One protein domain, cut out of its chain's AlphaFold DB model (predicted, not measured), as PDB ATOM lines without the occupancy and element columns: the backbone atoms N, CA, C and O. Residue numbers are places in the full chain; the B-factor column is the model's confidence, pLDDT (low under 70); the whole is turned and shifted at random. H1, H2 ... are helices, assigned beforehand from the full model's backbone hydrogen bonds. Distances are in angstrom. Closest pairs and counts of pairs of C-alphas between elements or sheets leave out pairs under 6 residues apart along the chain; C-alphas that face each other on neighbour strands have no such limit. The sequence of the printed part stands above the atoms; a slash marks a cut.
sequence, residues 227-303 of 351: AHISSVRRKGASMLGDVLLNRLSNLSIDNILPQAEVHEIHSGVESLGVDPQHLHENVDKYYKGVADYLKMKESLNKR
ATOM      1  N   ALA A 227      50.010 -24.648 -19.418       87.75
ATOM      2  CA  ALA A 227      50.308 -25.819 -20.244       87.75
ATOM      3  C   ALA A 227      49.026 -26.466 -20.796       87.75
ATOM      4  O   ALA A 227      48.968 -26.803 -21.980       87.75
ATOM      5  N   HIS A 228      47.974 -26.566 -19.975       89.94
ATOM      6  CA  HIS A 228      46.667 -27.061 -20.412       89.94
ATOM      7  C   HIS A 228      46.024 -26.141 -21.463       89.94
ATOM      8  O   HIS A 228      45.607 -26.628 -22.512       89.94
ATOM      9  N   ILE A 229      46.024 -24.820 -21.256       89.81
ATOM     10  CA  ILE A 229      45.492 -23.840 -22.222       89.81
ATOM     11  C   ILE A 229      46.250 -23.916 -23.560       89.81
ATOM     12  O   ILE A 229      45.623 -23.989 -24.617       89.81
ATOM     13  N   SER A 230      47.585 -23.985 -23.538       91.19
ATOM     14  CA  SER A 230      48.403 -24.151 -24.752       91.19
ATOM     15  C   SER A 230      48.246 -25.527 -25.417       91.19
ATOM     16  O   SER A 230      48.511 -25.676 -26.611       91.19
ATOM     17  N   SER A 231      47.828 -26.560 -24.681       91.94
ATOM     18  CA  SER A 231      47.452 -27.858 -25.255       91.94
ATOM     19  C   SER A 231      46.105 -27.770 -25.982       91.94
ATOM     20  O   SER A 231      46.020 -28.157 -27.148       91.94
ATOM     21  N   VAL A 232      45.090 -27.168 -25.350       93.25
ATOM     22  CA  VAL A 232      43.757 -26.954 -25.940       93.25
ATOM     23  C   VAL A 232      43.837 -26.094 -27.205       93.25
ATOM     24  O   VAL A 232      43.278 -26.479 -28.228       93.25
ATOM     25  N   ARG A 233      44.596 -24.989 -27.180       92.25
ATOM     26  CA  ARG A 233      44.831 -24.121 -28.351       92.25
ATOM     27  C   ARG A 233      45.416 -24.885 -29.542       92.25
ATOM     28  O   ARG A 233      44.843 -24.856 -30.627       92.25
ATOM     29  N   ARG A 234      46.498 -25.646 -29.326       91.06
ATOM     30  CA  ARG A 234      47.106 -26.497 -30.369       91.06
ATOM     31  C   ARG A 234      46.148 -27.570 -30.885       91.06
ATOM     32  O   ARG A 234      46.129 -27.833 -32.083       91.06
ATOM     33  N   LYS A 235      45.334 -28.172 -30.010       93.19
ATOM     34  CA  LYS A 235      44.344 -29.175 -30.422       93.19
ATOM     35  C   LYS A 235      43.229 -28.561 -31.276       93.19
ATOM     36  O   LYS A 235      42.869 -29.159 -32.284       93.19
ATOM     37  N   GLY A 236      42.743 -27.369 -30.921       91.44
ATOM     38  CA  GLY A 236      41.767 -26.617 -31.717       91.44
ATOM     39  C   GLY A 236      42.304 -26.235 -33.099       91.44
ATOM     40  O   GLY A 236      41.638 -26.483 -34.098       91.44
ATOM     41  N   ALA A 237      43.541 -25.733 -33.166       91.44
ATOM     42  CA  ALA A 237      44.201 -25.397 -34.427       91.44
ATOM     43  C   ALA A 237      44.378 -26.625 -35.340       91.44
ATOM     44  O   ALA A 237      44.071 -26.553 -36.528       91.44
ATOM     45  N   SER A 238      44.789 -27.769 -34.776       89.56
ATOM     46  CA  SER A 238      44.843 -29.048 -35.503       89.56
ATOM     47  C   SER A 238      43.477 -29.418 -36.078       89.56
ATOM     48  O   SER A 238      43.388 -29.707 -37.262       89.56
ATOM     49  N   MET A 239      42.407 -29.353 -35.277       92.94
ATOM     50  CA  MET A 239      41.059 -29.713 -35.736       92.94
ATOM     51  C   MET A 239      40.547 -28.798 -36.857       92.94
ATOM     52  O   MET A 239      39.897 -29.285 -37.778       92.94
ATOM     53  N   LEU A 240      40.853 -27.498 -36.813       91.12
ATOM     54  CA  LEU A 240      40.538 -26.563 -37.900       91.12
ATOM     55  C   LEU A 240      41.305 -26.906 -39.189       91.12
ATOM     56  O   LEU A 240      40.705 -26.960 -40.262       91.12
ATOM     57  N   GLY A 241      42.602 -27.214 -39.078       90.00
ATOM     58  CA  GLY A 241      43.415 -27.680 -40.205       90.00
ATOM     59  C   GLY A 241      42.919 -29.005 -40.796       90.00
ATOM     60  O   GLY A 241      42.781 -29.117 -42.011       90.00
ATOM     61  N   ASP A 242      42.577 -29.979 -39.949       88.31
ATOM     62  CA  ASP A 242      42.035 -31.282 -40.356       88.31
ATOM     63  C   ASP A 242      40.695 -31.124 -41.103       88.31
ATOM     64  O   ASP A 242      40.464 -31.785 -42.117       88.31
ATOM     65  N   VAL A 243      39.822 -30.211 -40.651       91.06
ATOM     66  CA  VAL A 243      38.556 -29.883 -41.332       91.06
ATOM     67  C   VAL A 243      38.804 -29.265 -42.709       91.06
ATOM     68  O   VAL A 243      38.149 -29.678 -43.668       91.06
ATOM     69  N   LEU A 244      39.746 -28.325 -42.835       89.56
ATOM     70  CA  LEU A 244      40.100 -27.720 -44.123       89.56
ATOM     71  C   LEU A 244      40.676 -28.758 -45.093       89.56
ATOM     72  O   LEU A 244      40.189 -28.888 -46.215       89.56
ATOM     73  N   LEU A 245      41.658 -29.548 -44.654       86.75
ATOM     74  CA  LEU A 245      42.279 -30.584 -45.484       86.75
ATOM     75  C   LEU A 245      41.265 -31.650 -45.922       86.75
ATOM     76  O   LEU A 245      41.286 -32.073 -47.077       86.75
ATOM     77  N   ASN A 246      40.331 -32.034 -45.044       87.44
ATOM     78  CA  ASN A 246      39.243 -32.944 -45.398       87.44
ATOM     79  C   ASN A 246      38.210 -32.306 -46.350       87.44
ATOM     80  O   ASN A 246      37.616 -33.011 -47.159       87.44
ATOM     81  N   ARG A 247      37.978 -30.988 -46.308       86.56
ATOM     82  CA  ARG A 247      37.161 -30.312 -47.335       86.56
ATOM     83  C   ARG A 247      37.872 -30.338 -48.688       86.56
ATOM     84  O   ARG A 247      37.277 -30.783 -49.664       86.56
ATOM     85  N   LEU A 248      39.151 -29.964 -48.729       85.81
ATOM     86  CA  LEU A 248      39.965 -29.961 -49.951       85.81
ATOM     87  C   LEU A 248      40.083 -31.357 -50.595       85.81
ATOM     88  O   LEU A 248      40.043 -31.464 -51.819       85.81
ATOM     89  N   SER A 249      40.172 -32.432 -49.803       80.56
ATOM     90  CA  SER A 249      40.245 -33.807 -50.325       80.56
ATOM     91  C   SER A 249      38.916 -34.369 -50.847       80.56
ATOM     92  O   SER A 249      38.939 -35.298 -51.653       80.56
ATOM     93  N   ASN A 250      37.774 -33.826 -50.411       82.75
ATOM     94  CA  ASN A 250      36.437 -34.261 -50.839       82.75
ATOM     95  C   ASN A 250      35.836 -33.388 -51.958       82.75
ATOM     96  O   ASN A 250      34.778 -33.722 -52.494       82.75
ATOM     97  N   LEU A 251      36.481 -32.276 -52.321       83.50
ATOM     98  CA  LEU A 251      36.072 -31.458 -53.460       83.50
ATOM     99  C   LEU A 251      36.424 -32.132 -54.792       83.50
ATOM    100  O   LEU A 251      37.500 -32.701 -54.966       83.50
ATOM    101  N   SER A 252      35.517 -32.012 -55.766       76.06
ATOM    102  CA  SER A 252      35.850 -32.290 -57.166       76.06
ATOM    103  C   SER A 252      36.906 -31.297 -57.646       76.06
ATOM    104  O   SER A 252      36.852 -30.125 -57.285       76.06
ATOM    105  N   ILE A 253      37.810 -31.731 -58.524       73.25
ATOM    106  CA  ILE A 253      38.866 -30.877 -59.098       73.25
ATOM    107  C   ILE A 253      38.277 -29.684 -59.879       73.25
ATOM    108  O   ILE A 253      38.915 -28.640 -59.988       73.25
ATOM    109  N   ASP A 254      37.048 -29.815 -60.386       72.06
ATOM    110  CA  ASP A 254      36.327 -28.731 -61.066       72.06
ATOM    111  C   ASP A 254      35.660 -27.726 -60.087       72.06
ATOM    112  O   ASP A 254      35.225 -26.660 -60.515       72.06
ATOM    113  N   ASN A 255      35.609 -28.025 -58.778       76.25
ATOM    114  CA  ASN A 255      35.005 -27.189 -57.730       76.25
ATOM    115  C   ASN A 255      36.068 -26.707 -56.731       76.25
ATOM    116  O   ASN A 255      36.364 -27.370 -55.737       76.25
ATOM    117  N   ILE A 256      36.622 -25.522 -56.971       78.25
ATOM    118  CA  ILE A 256      37.650 -24.918 -56.119       78.25
ATOM    119  C   ILE A 256      37.015 -24.307 -54.853       78.25
ATOM    120  O   ILE A 256      36.012 -23.598 -54.947       78.25
ATOM    121  N   LEU A 257      37.607 -24.543 -53.672       80.50
ATOM    122  CA  LEU A 257      37.139 -23.953 -52.409       80.50
ATOM    123  C   LEU A 257      37.289 -22.414 -52.434       80.50
ATOM    124  O   LEU A 257      38.356 -21.931 -52.841       80.50
ATOM    125  N   PRO A 258      36.285 -21.631 -51.985       85.38
ATOM    126  CA  PRO A 258      36.392 -20.176 -51.931       85.38
ATOM    127  C   PRO A 258      37.542 -19.715 -51.030       85.38
ATOM    128  O   PRO A 258      37.634 -20.114 -49.870       85.38
ATOM    129  N   GLN A 259      38.378 -18.804 -51.535       84.38
ATOM    130  CA  GLN A 259      39.509 -18.239 -50.781       84.38
ATOM    131  C   GLN A 259      39.084 -17.550 -49.469       84.38
ATOM    132  O   GLN A 259      39.849 -17.536 -48.511       84.38
ATOM    133  N   ALA A 260      37.851 -17.036 -49.392       86.56
ATOM    134  CA  ALA A 260      37.299 -16.472 -48.160       86.56
ATOM    135  C   ALA A 260      37.188 -17.517 -47.029       86.56
ATOM    136  O   ALA A 260      37.610 -17.247 -45.911       86.56
ATOM    137  N   GLU A 261      36.704 -18.729 -47.326       86.62
ATOM    138  CA  GLU A 261      36.562 -19.813 -46.336       86.62
ATOM    139  C   GLU A 261      37.937 -20.322 -45.864       86.62
ATOM    140  O   GLU A 261      38.145 -20.604 -44.684       86.62
ATOM    141  N   VAL A 262      38.911 -20.374 -46.778       88.94
ATOM    142  CA  VAL A 262      40.312 -20.690 -46.463       88.94
ATOM    143  C   VAL A 262      40.921 -19.634 -45.536       88.94
ATOM    144  O   VAL A 262      41.525 -19.980 -44.519       88.94
ATOM    145  N   HIS A 263      40.722 -18.350 -45.845       90.56
ATOM    146  CA  HIS A 263      41.200 -17.239 -45.025       90.56
ATOM    147  C   HIS A 263      40.566 -17.238 -43.625       90.56
ATOM    148  O   HIS A 263      41.282 -17.080 -42.639       90.56
ATOM    149  N   GLU A 264      39.252 -17.460 -43.506       91.44
ATOM    150  CA  GLU A 264      38.570 -17.575 -42.206       91.44
ATOM    151  C   GLU A 264      39.184 -18.672 -41.325       91.44
ATOM    152  O   GLU A 264      39.402 -18.461 -40.128       91.44
ATOM    153  N   ILE A 265      39.529 -19.825 -41.907       89.19
ATOM    154  CA  ILE A 265      40.161 -20.924 -41.167       89.19
ATOM    155  C   ILE A 265      41.602 -20.574 -40.761       89.19
ATOM    156  O   ILE A 265      41.989 -20.870 -39.627       89.19
ATOM    157  N   HIS A 266      42.379 -19.903 -41.618       91.00
ATOM    158  CA  HIS A 266      43.713 -19.410 -41.253       91.00
ATOM    159  C   HIS A 266      43.656 -18.396 -40.102       91.00
ATOM    160  O   HIS A 266      44.316 -18.610 -39.083       91.00
ATOM    161  N   SER A 267      42.802 -17.370 -40.187       90.88
ATOM    162  CA  SER A 267      42.592 -16.407 -39.095       90.88
ATOM    163  C   SER A 267      42.079 -17.086 -37.815       90.88
ATOM    164  O   SER A 267      42.459 -16.707 -36.707       90.88
ATOM    165  N   GLY A 268      41.264 -18.139 -37.943       90.69
ATOM    166  CA  GLY A 268      40.847 -18.982 -36.823       90.69
ATOM    167  C   GLY A 268      42.024 -19.671 -36.124       90.69
ATOM    168  O   GLY A 268      42.110 -19.637 -34.896       90.69
ATOM    169  N   VAL A 269      42.966 -20.241 -36.882       90.94
ATOM    170  CA  VAL A 269      44.197 -20.855 -36.350       90.94
ATOM    171  C   VAL A 269      45.104 -19.814 -35.677       90.94
ATOM    172  O   VAL A 269      45.542 -20.035 -34.545       90.94
ATOM    173  N   GLU A 270      45.305 -18.653 -36.304       91.69
ATOM    174  CA  GLU A 270      46.081 -17.536 -35.740       91.69
ATOM    175  C   GLU A 270      45.485 -17.024 -34.423       91.69
ATOM    176  O   GLU A 270      46.214 -16.796 -33.455       91.69
ATOM    177  N   SER A 271      44.152 -16.919 -34.335       91.69
ATOM    178  CA  SER A 271      43.446 -16.477 -33.121       91.69
ATOM    179  C   SER A 271      43.680 -17.394 -31.909       91.69
ATOM    180  O   SER A 271      43.605 -16.957 -30.757       91.69
ATOM    181  N   LEU A 272      44.033 -18.663 -32.149       90.25
ATOM    182  CA  LEU A 272      44.411 -19.621 -31.109       90.25
ATOM    183  C   LEU A 272      45.872 -19.454 -30.653       90.25
ATOM    184  O   LEU A 272      46.299 -20.135 -29.717       90.25
ATOM    185  N   GLY A 273      46.637 -18.542 -31.258       87.38
ATOM    186  CA  GLY A 273      48.058 -18.333 -30.985       87.38
ATOM    187  C   GLY A 273      48.928 -19.480 -31.500       87.38
ATOM    188  O   GLY A 273      49.906 -19.847 -30.847       87.38
ATOM    189  N   VAL A 274      48.529 -20.089 -32.619       89.81
ATOM    190  CA  VAL A 274      49.265 -21.149 -33.313       89.81
ATOM    191  C   VAL A 274      49.628 -20.634 -34.699       89.81
ATOM    192  O   VAL A 274      48.784 -20.068 -35.384       89.81
ATOM    193  N   ASP A 275      50.880 -20.832 -35.097       88.69
ATOM    194  CA  ASP A 275      51.372 -20.462 -36.422       88.69
ATOM    195  C   ASP A 275      50.668 -21.291 -37.525       88.69
ATOM    196  O   ASP A 275      50.751 -22.527 -37.500       88.69
ATOM    197  N   PRO A 276      49.961 -20.656 -38.482       88.00
ATOM    198  CA  PRO A 276      49.289 -21.345 -39.577       88.00
ATOM    199  C   PRO A 276      50.227 -21.724 -40.732       88.00
ATOM    200  O   PRO A 276      49.751 -22.359 -41.674       88.00
ATOM    201  N   GLN A 277      51.517 -21.361 -40.720       88.69
ATOM    202  CA  GLN A 277      52.392 -21.456 -41.897       88.69
ATOM    203  C   GLN A 277      52.451 -22.870 -42.507       88.69
ATOM    204  O   GLN A 277      52.310 -23.027 -43.718       88.69
ATOM    205  N   HIS A 278      52.530 -23.923 -41.685       85.12
ATOM    206  CA  HIS A 278      52.483 -25.309 -42.176       85.12
ATOM    207  C   HIS A 278      51.126 -25.690 -42.811       85.12
ATOM    208  O   HIS A 278      51.073 -26.522 -43.718       85.12
ATOM    209  N   LEU A 279      50.014 -25.098 -42.358       87.81
ATOM    210  CA  LEU A 279      48.711 -25.280 -43.004       87.81
ATOM    211  C   LEU A 279      48.680 -24.546 -44.351       87.81
ATOM    212  O   LEU A 279      48.245 -25.132 -45.338       87.81
ATOM    213  N   HIS A 280      49.200 -23.316 -44.400       88.75
ATOM    214  CA  HIS A 280      49.282 -22.498 -45.613       88.75
ATOM    215  C   HIS A 280      50.066 -23.215 -46.721       88.75
ATOM    216  O   HIS A 280      49.528 -23.447 -47.799       88.75
ATOM    217  N   GLU A 281      51.261 -23.730 -46.416       88.94
ATOM    218  CA  GLU A 281      52.058 -24.499 -47.380       88.94
ATOM    219  C   GLU A 281      51.321 -25.708 -47.979       88.94
ATOM    220  O   GLU A 281      51.551 -26.072 -49.132       88.94
ATOM    221  N   ASN A 282      50.487 -26.393 -47.193       86.94
ATOM    222  CA  ASN A 282      49.756 -27.574 -47.658       86.94
ATOM    223  C   ASN A 282      48.551 -27.193 -48.527       86.94
ATOM    224  O   ASN A 282      48.267 -27.872 -49.516       86.94
ATOM    225  N   VAL A 283      47.896 -26.081 -48.199       88.38
ATOM    226  CA  VAL A 283      46.822 -25.479 -48.995       88.38
ATOM    227  C   VAL A 283      47.370 -24.957 -50.333       88.38
ATOM    228  O   VAL A 283      46.819 -25.277 -51.385       88.38
ATOM    229  N   ASP A 284      48.517 -24.276 -50.333       88.31
ATOM    230  CA  ASP A 284      49.193 -23.803 -51.551       88.31
ATOM    231  C   ASP A 284      49.622 -24.951 -52.471       88.31
ATOM    232  O   ASP A 284      49.416 -24.897 -53.688       88.31
ATOM    233  N   LYS A 285      50.183 -26.033 -51.903       89.06
ATOM    234  CA  LYS A 285      50.526 -27.256 -52.655       89.06
ATOM    235  C   LYS A 285      49.292 -27.847 -53.348       89.06
ATOM    236  O   LYS A 285      49.401 -28.275 -54.497       89.06
ATOM    237  N   TYR A 286      48.127 -27.832 -52.690       87.38
ATOM    238  CA  TYR A 286      46.861 -28.266 -53.286       87.38
ATOM    239  C   TYR A 286      46.433 -27.349 -54.443       87.38
ATOM    240  O   TYR A 286      46.238 -27.837 -55.558       87.38
ATOM    241  N   TYR A 287      46.353 -26.030 -54.223       87.69
ATOM    242  CA  TYR A 287      45.954 -25.071 -55.264       87.69
ATOM    243  C   TYR A 287      46.868 -25.131 -56.494       87.69
ATOM    244  O   TYR A 287      46.385 -25.137 -57.627       87.69
ATOM    245  N   LYS A 288      48.184 -25.251 -56.281       90.31
ATOM    246  CA  LYS A 288      49.159 -25.437 -57.359       90.31
ATOM    247  C   LYS A 288      48.913 -26.732 -58.138       90.31
ATOM    248  O   LYS A 288      48.881 -26.697 -59.365       90.31
ATOM    249  N   GLY A 289      48.678 -27.851 -57.447       87.00
ATOM    250  CA  GLY A 289      48.363 -29.133 -58.085       87.00
ATOM    251  C   GLY A 289      47.083 -29.095 -58.928       87.00
ATOM    252  O   GLY A 289      47.058 -29.643 -60.031       87.00
ATOM    253  N   VAL A 290      46.044 -28.397 -58.457       86.25
ATOM    254  CA  VAL A 290      44.805 -28.164 -59.221       86.25
ATOM    255  C   VAL A 290      45.077 -27.311 -60.465       86.25
ATOM    256  O   VAL A 290      44.643 -27.674 -61.558       86.25
ATOM    257  N   ALA A 291      45.842 -26.223 -60.342       87.94
ATOM    258  CA  ALA A 291      46.199 -25.365 -61.474       87.94
ATOM    259  C   ALA A 291      47.029 -26.108 -62.541       87.94
ATOM    260  O   ALA A 291      46.731 -26.010 -63.735       87.94
ATOM    261  N   ASP A 292      48.022 -26.901 -62.124       90.62
ATOM    262  CA  ASP A 292      48.835 -27.732 -63.018       90.62
ATOM    263  C   ASP A 292      47.978 -28.797 -63.734       90.62
ATOM    264  O   ASP A 292      48.123 -29.003 -64.944       90.62
ATOM    265  N   TYR A 293      47.021 -29.422 -63.033       86.31
ATOM    266  CA  TYR A 293      46.062 -30.349 -63.644       86.31
ATOM    267  C   TYR A 293      45.151 -29.661 -64.669       86.31
ATOM    268  O   TYR A 293      44.976 -30.186 -65.770       86.31
ATOM    269  N   LEU A 294      44.585 -28.491 -64.354       87.38
ATOM    270  CA  LEU A 294      43.707 -27.757 -65.274       87.38
ATOM    271  C   LEU A 294      44.460 -27.338 -66.543       87.38
ATOM    272  O   LEU A 294      43.962 -27.545 -67.651       87.38
ATOM    273  N   LYS A 295      45.702 -26.866 -66.400       89.31
ATOM    274  CA  LYS A 295      46.605 -26.567 -67.520       89.31
ATOM    275  C   LYS A 295      46.910 -27.809 -68.367       89.31
ATOM    276  O   LYS A 295      46.907 -27.743 -69.597       89.31
ATOM    277  N   MET A 296      47.129 -28.963 -67.730       86.50
ATOM    278  CA  MET A 296      47.305 -30.240 -68.431       86.50
ATOM    279  C   MET A 296      46.030 -30.646 -69.190       86.50
ATOM    280  O   MET A 296      46.120 -30.953 -70.378       86.50
ATOM    281  N   LYS A 297      44.852 -30.583 -68.555       83.19
ATOM    282  CA  LYS A 297      43.528 -30.861 -69.148       83.19
ATOM    283  C   LYS A 297      43.273 -29.977 -70.375       83.19
ATOM    284  O   LYS A 297      42.899 -30.481 -71.430       83.19
ATOM    285  N   GLU A 298      43.572 -28.684 -70.281       84.94
ATOM    286  CA  GLU A 298      43.452 -27.745 -71.399       84.94
ATOM    287  C   GLU A 298      44.437 -28.060 -72.541       84.94
ATOM    288  O   GLU A 298      44.050 -28.075 -73.709       84.94
ATOM    289  N   SER A 299      45.702 -28.374 -72.230       79.62
ATOM    290  CA  SER A 299      46.691 -28.758 -73.252       79.62
ATOM    291  C   SER A 299      46.378 -30.095 -73.935       79.62
ATOM    292  O   SER A 299      46.669 -30.256 -75.121       79.62
ATOM    293  N   LEU A 300      45.738 -31.033 -73.228       72.31
ATOM    294  CA  LEU A 300      45.239 -32.286 -73.795       72.31
ATOM    295  C   LEU A 300      44.081 -32.020 -74.768       72.31
ATOM    296  O   LEU A 300      44.090 -32.562 -75.869       72.31
ATOM    297  N   ASN A 301      43.157 -31.124 -74.412       70.75
ATOM    298  CA  ASN A 301      42.064 -30.687 -75.290       70.75
ATOM    299  C   ASN A 301      42.553 -29.883 -76.513       70.75
ATOM    300  O   ASN A 301      41.848 -29.801 -77.513       70.75
ATOM    301  N   LYS A 302      43.759 -29.298 -76.443       70.38
ATOM    302  CA  LYS A 302      44.433 -28.585 -77.546       70.38
ATOM    303  C   LYS A 302      45.316 -29.481 -78.427       70.38
ATOM    304  O   LYS A 302      45.862 -28.991 -79.417       70.38
ATOM    305  N   ARG A 303      45.486 -30.773 -78.108       58.00
ATOM    306  CA  ARG A 303      46.126 -31.726 -79.037       58.00
ATOM    307  C   ARG A 303      45.263 -31.889 -80.296       58.00
ATOM    308  O   ARG A 303      44.055 -31.673 -80.214       58.00
TER     309      ARG A 303
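Overview. This is residues 227 to 303 of the 351 residues of an uncharacterized protein of Quercus lobata (UniProt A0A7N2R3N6). Two long helices, H3 and H1, run the same way but are shifted along the long axis, overlapping near the start of H3 and the end of H1; the shorter H2 folds back along H1 as a helical hairpin. At one end of this loose rod residues 295 to 303, of which 295 to 301 belong to H3, stick out. The printed part has 77 residues with three named helices, in the order H1, H2, H3, and no named strand; its class is all helix. The radius of gyration of the C-alphas is 15.6 A, and the spans are 59 by 18 by 17 A.

Along the chain. H3, the longest helix, holds residues 277 to 301 and measures 36.2 A from C-alpha 277 at (52.392, -21.456, -41.897) to C-alpha 301 at (42.064, -30.687, -75.290). H1 holds residues 227 to 250, 34.6 A long, beginning with C-alpha 227 at (50.308, -25.819, -20.244). H2 holds residues 259 to 271, 18.2 A long.

Arrangement. H1, H2 and H3 are an up and down bundle, each helix running against the one before it. H3, with residues 279 to 286 alone, only just touches residues 241 to 248 of H1, with 3 pairs of C-alphas within 8 A; the closest C-alphas, of Gly 241 and Leu 279, are 6.5 A apart. These two run the same way at a shallow tilt of 6 degrees. H1, with residues 236 to 244 alone, touches H2; the closest C-alphas, of Ala 237 and Val 269, are 4.9 A apart. This hairpin has a shallow tilt of 13 degrees, opposite ways. H2 and H3 are close but not clearly touching, the closest C-alphas being those of His 266 and His 280 at 7.7 A. Every O i to N i+4 pair is within hydrogen-bond range in H1 and H2, and 20 of 21 in H3.

Size, cuts and confidence. The C-alphas of Ala 227 and Arg 303, the two farthest apart, are 59.2 A apart. Without the stretch that stands free, the body spans 45 by 18 by 16 A. The printed part has no cut; the link H2 to H3 is tight and H1 to H2 short. The mean pLDDT of the printed part is 86.5, with residue 303 under 70.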